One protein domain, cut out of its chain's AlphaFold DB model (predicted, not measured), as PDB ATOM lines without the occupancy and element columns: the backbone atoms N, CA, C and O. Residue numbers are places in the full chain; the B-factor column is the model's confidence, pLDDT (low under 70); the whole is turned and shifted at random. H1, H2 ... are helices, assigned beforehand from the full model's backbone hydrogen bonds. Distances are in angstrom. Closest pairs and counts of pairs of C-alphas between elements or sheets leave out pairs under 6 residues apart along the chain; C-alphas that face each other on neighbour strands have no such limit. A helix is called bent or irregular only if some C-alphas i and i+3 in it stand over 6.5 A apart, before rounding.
ATOM      1  N   VAL A 351     102.166 134.090 127.329       78.19
ATOM      2  CA  VAL A 351     102.408 132.902 126.500       78.19
ATOM      3  C   VAL A 351     103.589 133.145 125.572       78.19
ATOM      4  O   VAL A 351     104.525 132.358 125.596       78.19
ATOM      5  N   ALA A 352     103.612 134.250 124.818       75.50
ATOM      6  CA  ALA A 352     104.636 134.452 123.786       75.50
ATOM      7  C   ALA A 352     106.092 134.420 124.314       75.50
ATOM      8  O   ALA A 352     106.911 133.735 123.700       75.50
ATOM      9  N   PRO A 353     106.453 135.056 125.454       77.19
ATOM     10  CA  PRO A 353     107.825 134.991 125.967       77.19
ATOM     11  C   PRO A 353     108.211 133.604 126.484       77.19
ATOM     12  O   PRO A 353     109.309 133.132 126.201       77.19
ATOM     13  N   ALA A 354     107.304 132.934 127.211       74.25
ATOM     14  CA  ALA A 354     107.519 131.555 127.647       74.25
ATOM     15  C   ALA A 354     107.708 130.635 126.435       74.25
ATOM     16  O   ALA A 354     108.540 129.733 126.450       74.25
ATOM     17  N   TRP A 355     106.979 130.912 125.356       76.56
ATOM     18  CA  TRP A 355     107.007 130.117 124.144       76.56
ATOM     19  C   TRP A 355     108.233 130.332 123.269       76.56
ATOM     20  O   TRP A 355     108.678 129.389 122.626       76.56
ATOM     21  N   ALA A 356     108.832 131.522 123.281       77.94
ATOM     22  CA  ALA A 356     110.069 131.783 122.544       77.94
ATOM     23  C   ALA A 356     111.198 130.812 122.948       77.94
ATOM     24  O   ALA A 356     111.955 130.349 122.096       77.94
ATOM     25  N   ALA A 357     111.269 130.423 124.228       81.06
ATOM     26  CA  ALA A 357     112.220 129.416 124.711       81.06
ATOM     27  C   ALA A 357     111.918 127.986 124.204       81.06
ATOM     28  O   ALA A 357     112.813 127.141 124.134       81.06
ATOM     29  N   HIS A 358     110.673 127.719 123.799       86.88
ATOM     30  CA  HIS A 358     110.172 126.428 123.307       86.88
ATOM     31  C   HIS A 358     109.697 126.493 121.841       86.88
ATOM     32  O   HIS A 358     108.859 125.688 121.419       86.88
ATOM     33  N   ALA A 359     110.230 127.442 121.065       86.94
ATOM     34  CA  ALA A 359     109.929 127.598 119.648       86.94
ATOM     35  C   ALA A 359     110.446 126.403 118.810       86.94
ATOM     36  O   ALA A 359     111.325 125.656 119.261       86.94
ATOM     37  N   PRO A 360     109.936 126.193 117.583       87.81
ATOM     38  CA  PRO A 360     110.428 125.137 116.701       87.81
ATOM     39  C   PRO A 360     111.951 125.201 116.504       87.81
ATOM     40  O   PRO A 360     112.516 126.260 116.250       87.81
ATOM     41  N   GLY A 361     112.621 124.054 116.635       88.25
ATOM     42  CA  GLY A 361     114.077 123.947 116.492       88.25
ATOM     43  C   GLY A 361     114.893 124.312 117.739       88.25
ATOM     44  O   GLY A 361     116.112 124.149 117.713       88.25
ATOM     45  N   THR A 362     114.275 124.750 118.843       91.12
ATOM     46  CA  THR A 362     115.016 124.996 120.092       91.12
ATOM     47  C   THR A 362     115.238 123.706 120.895       91.12
ATOM     48  O   THR A 362     114.389 122.805 120.880       91.12
ATOM     49  N   PRO A 363     116.326 123.616 121.692       92.31
ATOM     50  CA  PRO A 363     116.519 122.510 122.635       92.31
ATOM     51  C   PRO A 363     115.359 122.370 123.633       92.31
ATOM     52  O   PRO A 363     114.970 121.261 123.991       92.31
ATOM     53  N   GLY A 364     114.758 123.496 124.038       90.62
ATOM     54  CA  GLY A 364     113.603 123.514 124.933       90.62
ATOM     55  C   GLY A 364     112.360 122.854 124.332       90.62
ATOM     56  O   GLY A 364     111.595 122.227 125.065       90.62
ATOM     57  N   ARG A 365     112.143 122.967 123.013       91.38
ATOM     58  CA  ARG A 365     111.039 122.287 122.317       91.38
ATOM     59  C   ARG A 365     111.286 120.788 122.197       91.38
ATOM     60  O   ARG A 365     110.366 120.014 122.449       91.38
ATOM     61  N   ALA A 366     112.509 120.389 121.848       93.12
ATOM     62  CA  ALA A 366     112.890 118.979 121.761       93.12
ATOM     63  C   ALA A 366     112.677 118.264 123.106       93.12
ATOM     64  O   ALA A 366     111.942 117.281 123.164       93.12
ATOM     65  N   ALA A 367     113.193 118.838 124.197       93.25
ATOM     66  CA  ALA A 367     113.037 118.286 125.541       93.25
ATOM     67  C   ALA A 367     111.563 118.158 125.971       93.25
ATOM     68  O   ALA A 367     111.173 117.162 126.577       93.25
ATOM     69  N   LEU A 368     110.717 119.141 125.644       90.88
ATOM     70  CA  LEU A 368     109.291 119.091 125.984       90.88
ATOM     71  C   LEU A 368     108.554 117.971 125.234       90.88
ATOM     72  O   LEU A 368     107.711 117.295 125.819       90.88
ATOM     73  N   LEU A 369     108.872 117.762 123.953       92.12
ATOM     74  CA  LEU A 369     108.289 116.683 123.151       92.12
ATOM     75  C   LEU A 369     108.760 115.304 123.628       92.12
ATOM     76  O   LEU A 369     107.946 114.388 123.712       92.12
ATOM     77  N   GLU A 370     110.035 115.163 123.993       92.69
ATOM     78  CA  GLU A 370     110.558 113.939 124.611       92.69
ATOM     79  C   GLU A 370     109.846 113.630 125.932       92.69
ATOM     80  O   GLU A 370     109.407 112.501 126.147       92.69
ATOM     81  N   LEU A 371     109.656 114.639 126.792       91.19
ATOM     82  CA  LEU A 371     108.890 114.496 128.030       91.19
ATOM     83  C   LEU A 371     107.435 114.102 127.759       91.19
ATOM     84  O   LEU A 371     106.897 113.254 128.472       91.19
ATOM     85  N   LEU A 372     106.797 114.691 126.745       91.69
ATOM     86  CA  LEU A 372     105.419 114.377 126.376       91.69
ATOM     87  C   LEU A 372     105.267 112.912 125.946       91.69
ATOM     88  O   LEU A 372     104.347 112.236 126.404       91.69
ATOM     89  N   GLU A 373     106.184 112.407 125.116       90.88
ATOM     90  CA  GLU A 373     106.191 110.997 124.715       90.88
ATOM     91  C   GLU A 373     106.547 110.074 125.890       90.88
ATOM     92  O   GLU A 373     105.919 109.031 126.057       90.88
ATOM     93  N   ALA A 374     107.474 110.470 126.767       89.38
ATOM     94  CA  ALA A 374     107.832 109.690 127.954       89.38
ATOM     95  C   ALA A 374     106.656 109.509 128.936       89.38
ATOM     96  O   ALA A 374     106.570 108.482 129.612       89.38
ATOM     97  N   HIS A 375     105.742 110.484 129.007       89.69
ATOM     98  CA  HIS A 375     104.537 110.431 129.846       89.69
ATOM     99  C   HIS A 375     103.305 109.885 129.107       89.69
ATOM    100  O   HIS A 375     102.216 109.788 129.689       89.69
ATOM    101  N   ARG A 376     103.453 109.503 127.833       90.31
ATOM    102  CA  ARG A 376     102.389 108.897 127.039       90.31
ATOM    103  C   ARG A 376     102.129 107.469 127.511       90.31
ATOM    104  O   ARG A 376     103.036 106.652 127.628       90.31
ATOM    105  N   GLY A 377     100.863 107.143 127.758       79.44
ATOM    106  CA  GLY A 377     100.461 105.766 128.064       79.44
ATOM    107  C   GLY A 377     100.596 105.355 129.534       79.44
ATOM    108  O   GLY A 377     100.674 104.163 129.826       79.44
ATOM    109  N   GLY A 378     100.571 106.307 130.475       67.62
ATOM    110  CA  GLY A 378     100.261 105.989 131.878       67.62
ATOM    111  C   GLY A 378     101.448 105.840 132.833       67.62
ATOM    112  O   GLY A 378     101.224 105.526 134.001       67.62
ATOM    113  N   ARG A 379     102.692 106.038 132.382       67.56
ATOM    114  CA  ARG A 379     103.886 105.960 133.243       67.56
ATOM    115  C   ARG A 379     104.360 107.363 133.643       67.56
ATOM    116  O   ARG A 379     104.262 108.296 132.857       67.56
ATOM    117  N   GLY A 380     104.881 107.495 134.863       72.00
ATOM    118  CA  GLY A 380     105.404 108.762 135.389       72.00
ATOM    119  C   GLY A 380     104.375 109.626 136.123       72.00
ATOM    120  O   GLY A 380     103.250 109.204 136.399       72.00
ATOM    121  N   SER A 381     104.794 110.836 136.489       79.50
ATOM    122  CA  SER A 381     103.953 111.820 137.180       79.50
ATOM    123  C   SER A 381     103.020 112.503 136.181       79.50
ATOM    124  O   SER A 381     103.492 113.009 135.173       79.50
ATOM    125  N   TYR A 382     101.714 112.560 136.471       86.00
ATOM    126  CA  TYR A 382     100.695 113.164 135.589       86.00
ATOM    127  C   TYR A 382     100.728 112.619 134.145       86.00
ATOM    128  O   TYR A 382     100.954 113.378 133.202       86.00
ATOM    129  N   PRO A 383     100.518 111.303 133.950       90.62
ATOM    130  CA  PRO A 383     100.585 110.717 132.623       90.62
ATOM    131  C   PRO A 383      99.468 111.230 131.714       90.62
ATOM    132  O   PRO A 383      98.361 111.533 132.165       90.62
ATOM    133  N   VAL A 384      99.746 111.237 130.413       90.19
ATOM    134  CA  VAL A 384      98.788 111.612 129.372       90.19
ATOM    135  C   VAL A 384      98.382 110.396 128.543       90.19
ATOM    136  O   VAL A 384      99.172 109.496 128.246       90.19
ATOM    137  N   THR A 385      97.112 110.352 128.161       91.56
ATOM    138  CA  THR A 385      96.600 109.399 127.168       91.56
ATOM    139  C   THR A 385      97.134 109.733 125.773       91.56
ATOM    140  O   THR A 385      97.589 110.850 125.525       91.56
ATOM    141  N   GLY A 386      97.044 108.781 124.835       91.06
ATOM    142  CA  GLY A 386      97.391 109.012 123.426       91.06
ATOM    143  C   GLY A 386      96.748 110.285 122.851       91.06
ATOM    144  O   GLY A 386      97.496 111.176 122.450       91.06
ATOM    145  N   PRO A 387      95.410 110.432 122.936       93.62
ATOM    146  CA  PRO A 387      94.707 111.634 122.484       93.62
ATOM    147  C   PRO A 387      95.108 112.924 123.211       93.62
ATOM    148  O   PRO A 387      95.118 113.992 122.606       93.62
ATOM    149  N   GLN A 388      95.451 112.859 124.503       93.19
ATOM    150  CA  GLN A 388      95.941 114.032 125.239       93.19
ATOM    151  C   GLN A 388      97.332 114.461 124.766       93.19
ATOM    152  O   GLN A 388      97.583 115.659 124.672       93.19
ATOM    153  N   ALA A 389      98.213 113.513 124.445       92.00
ATOM    154  CA  ALA A 389      99.518 113.823 123.869       92.00
ATOM    155  C   ALA A 389      99.383 114.447 122.470       92.00
ATOM    156  O   ALA A 389     100.029 115.454 122.184       92.00
ATOM    157  N   ASP A 390      98.491 113.916 121.629       92.88
ATOM    158  CA  ASP A 390      98.211 114.495 120.307       92.88
ATOM    159  C   ASP A 390      97.613 115.903 120.428       92.88
ATOM    160  O   ASP A 390      98.040 116.830 119.740       92.88
ATOM    161  N   CYS A 391      96.685 116.096 121.369       94.31
ATOM    162  CA  CYS A 391      96.123 117.406 121.693       94.31
ATOM    163  C   CYS A 391      97.199 118.385 122.179       94.31
ATOM    164  O   CYS A 391      97.240 119.522 121.716       94.31
ATOM    165  N   ALA A 392      98.104 117.951 123.062       91.81
ATOM    166  CA  ALA A 392      99.210 118.778 123.524       91.81
ATOM    167  C   ALA A 392     100.101 119.201 122.349       91.81
ATOM    168  O   ALA A 392     100.376 120.387 122.210       91.81
ATOM    169  N   ARG A 393     100.471 118.277 121.453       90.88
ATOM    170  CA  ARG A 393     101.261 118.581 120.248       90.88
ATOM    171  C   ARG A 393     100.564 119.596 119.337       90.88
ATOM    172  O   ARG A 393     101.177 120.593 118.967       90.88
ATOM    173  N   ALA A 394      99.279 119.397 119.051       92.00
ATOM    174  CA  ALA A 394      98.487 120.330 118.250       92.00
ATOM    175  C   ALA A 394      98.331 121.704 118.928       92.00
ATOM    176  O   ALA A 394      98.351 122.738 118.258       92.00
ATOM    177  N   ALA A 395      98.206 121.737 120.258       90.00
ATOM    178  CA  ALA A 395      98.194 122.975 121.028       90.00
ATOM    179  C   ALA A 395      99.540 123.696 120.925       90.00
ATOM    180  O   ALA A 395      99.550 124.916 120.768       90.00
ATOM    181  N   LEU A 396     100.656 122.953 120.935       86.94
ATOM    182  CA  LEU A 396     101.971 123.554 120.765       86.94
ATOM    183  C   LEU A 396     102.077 124.276 119.402       86.94
ATOM    184  O   LEU A 396     102.456 125.442 119.341       86.94
ATOM    185  N   GLU A 397     101.664 123.608 118.321       87.75
ATOM    186  CA  GLU A 397     101.615 124.176 116.962       87.75
ATOM    187  C   GLU A 397     100.620 125.342 116.836       87.75
ATOM    188  O   GLU A 397     100.781 126.244 116.013       87.75
ATOM    189  N   GLY A 398      99.545 125.322 117.626       87.88
ATOM    190  CA  GLY A 398      98.590 126.423 117.707       87.88
ATOM    191  C   GLY A 398      99.210 127.695 118.285       87.88
ATOM    192  O   GLY A 398      98.940 128.785 117.780       87.88
ATOM    193  N   VAL A 399     100.062 127.564 119.304       84.81
ATOM    194  CA  VAL A 399     100.788 128.708 119.870       84.81
ATOM    195  C   VAL A 399     101.849 129.218 118.896       84.81
ATOM    196  O   VAL A 399     101.967 130.431 118.740       84.81
ATOM    197  N   ASP A 400     102.547 128.325 118.188       85.69
ATOM    198  CA  ASP A 400     103.509 128.708 117.142       85.69
ATOM    199  C   ASP A 400     102.820 129.613 116.092       85.69
ATOM    200  O   ASP A 400     103.244 130.745 115.855       85.69
ATOM    201  N   ARG A 401     101.645 129.199 115.594       85.50
ATOM    202  CA  ARG A 401     100.825 130.005 114.667       85.50
ATOM    203  C   ARG A 401     100.377 131.351 115.239       85.50
ATOM    204  O   ARG A 401     100.262 132.319 114.491       85.50
ATOM    205  N   LEU A 402     100.089 131.425 116.540       80.19
ATOM    206  CA  LEU A 402      99.715 132.681 117.195       80.19
ATOM    207  C   LEU A 402     100.891 133.668 117.209       80.19
ATOM    208  O   LEU A 402     100.692 134.856 116.947       80.19
ATOM    209  N   VAL A 403     102.097 133.179 117.506       81.75
ATOM    210  CA  VAL A 403     103.325 133.986 117.501       81.75
ATOM    211  C   VAL A 403     103.635 134.474 116.084       81.75
ATOM    212  O   VAL A 403     103.865 135.670 115.895       81.75
ATOM    213  N   ASP A 404     103.546 133.592 115.089       83.94
ATOM    214  CA  ASP A 404     103.791 133.934 113.683       83.94
ATOM    215  C   ASP A 404     102.785 134.965 113.156       83.94
ATOM    216  O   ASP A 404     103.166 135.930 112.491       83.94
ATOM    217  N   ALA A 405     101.499 134.821 113.492       82.25
ATOM    218  CA  ALA A 405     100.467 135.782 113.103       82.25
ATOM    219  C   ALA A 405     100.710 137.177 113.706       82.25
ATOM    220  O   ALA A 405     100.502 138.195 113.035       82.25
ATOM    221  N   ALA A 406     101.178 137.245 114.955       80.38
ATOM    222  CA  ALA A 406     101.552 138.509 115.583       80.38
ATOM    223  C   ALA A 406     102.753 139.157 114.870       80.38
ATOM    224  O   ALA A 406     102.720 140.351 114.575       80.38
ATOM    225  N   ALA A 407     103.777 138.369 114.519       82.00
ATOM    226  CA  ALA A 407     104.939 138.856 113.778       82.00
ATOM    227  C   ALA A 407     104.573 139.341 112.362       82.00
ATOM    228  O   ALA A 407     104.999 140.420 111.953       82.00
ATOM    229  N   ALA A 408     103.742 138.589 111.635       87.75
ATOM    230  CA  ALA A 408     103.354 138.897 110.257       87.75
ATOM    231  C   ALA A 408     102.503 140.171 110.132       87.75
ATOM    232  O   ALA A 408     102.596 140.889 109.140       87.75
ATOM    233  N   THR A 409     101.668 140.460 111.131       88.25
ATOM    234  CA  THR A 409     100.828 141.668 111.145       88.25
ATOM    235  C   THR A 409     101.563 142.904 111.661       88.25
ATOM    236  O   THR A 409     101.059 144.015 111.503       88.25
ATOM    237  N   GLY A 410     102.722 142.728 112.310       83.50
ATOM    238  CA  GLY A 410     103.405 143.786 113.058       83.50
ATOM    239  C   GLY A 410     102.594 144.312 114.251       83.50
ATOM    240  O   GLY A 410     102.930 145.355 114.805       83.50
TER     241      GLY A 410
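This is residues 351 to 410 of the 430 residues of a protein of Anaeromyxobacter sp. PSR-1 (UniProt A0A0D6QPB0). You are looking at a narrow V of two helices, the short H2 and the much longer H3, joined at the closed end of the V by the looping residues 375 to 385, with the small H1 set crosswise to H3 toward the open end. The printed part has 60 residues with three named helices, in the order H1, H2, H3, and no named strand; the class is all helix. The whole is only just loose, close to compact, with a radius of gyration of the C-alphas of 13.0 A. It is only just elongated, spanning 43 by 22 by 16 A.

Start at C-alpha 351, at (102.408, 132.902, 126.500), where H1 begins; it takes in residues 351 to 356 and measures 8.7 A from first to last C-alpha. Next find C-alpha 363 at (116.519, 122.510, 122.635); from there H2, residues 363 to 374, runs 16.4 A to C-alpha 374. Then go to Gly 386, where H3 begins; this longest helix, residues 386 to 409, covers 35.1 A and ends with C-alpha 409 at (100.828, 141.668, 111.145). Not one of the three helices is bent.

Look first at H1 and H3: they touch, and the closest C-alphas are those of Ala 352 and Val 403, 6.4 A apart. Their lines are about perpendicular, at 87 degrees, and H3 touches H1 with residues 399 to 403 alone. H1 and H2 are apart, though they follow each other in the chain. Now go on to H2 and H3, a helical hairpin: they only just touch, with 3 pairs of C-alphas within 8 A. Here the closest C-alphas are those of Leu 372 and Ala 389, 6.4 A apart. H2 touches H3 with residues 369 to 373 alone, and H3 touches H2 with residues 389 to 393 alone. The two helices run opposite ways at a shallow tilt of 22 degrees, with centres 14.8 A apart. In the backbones of H1, H2 and H3, every O i to N i+4 pair is within hydrogen-bond range.

The two C-alphas farthest apart are those of Arg 379 and Gly 410, 42.9 A, while those of the first and last printed residues, Val 351 and Gly 410, are 17.3 A apart. The printed part has no cut. Between H1 and H2 you find a short link of 6 residues, and between H2 and H3 a long link of 11 residues. The mean pLDDT of the printed part is 86.3; look for the values under 70 at residues 378 to 379, where the model's confidence is low.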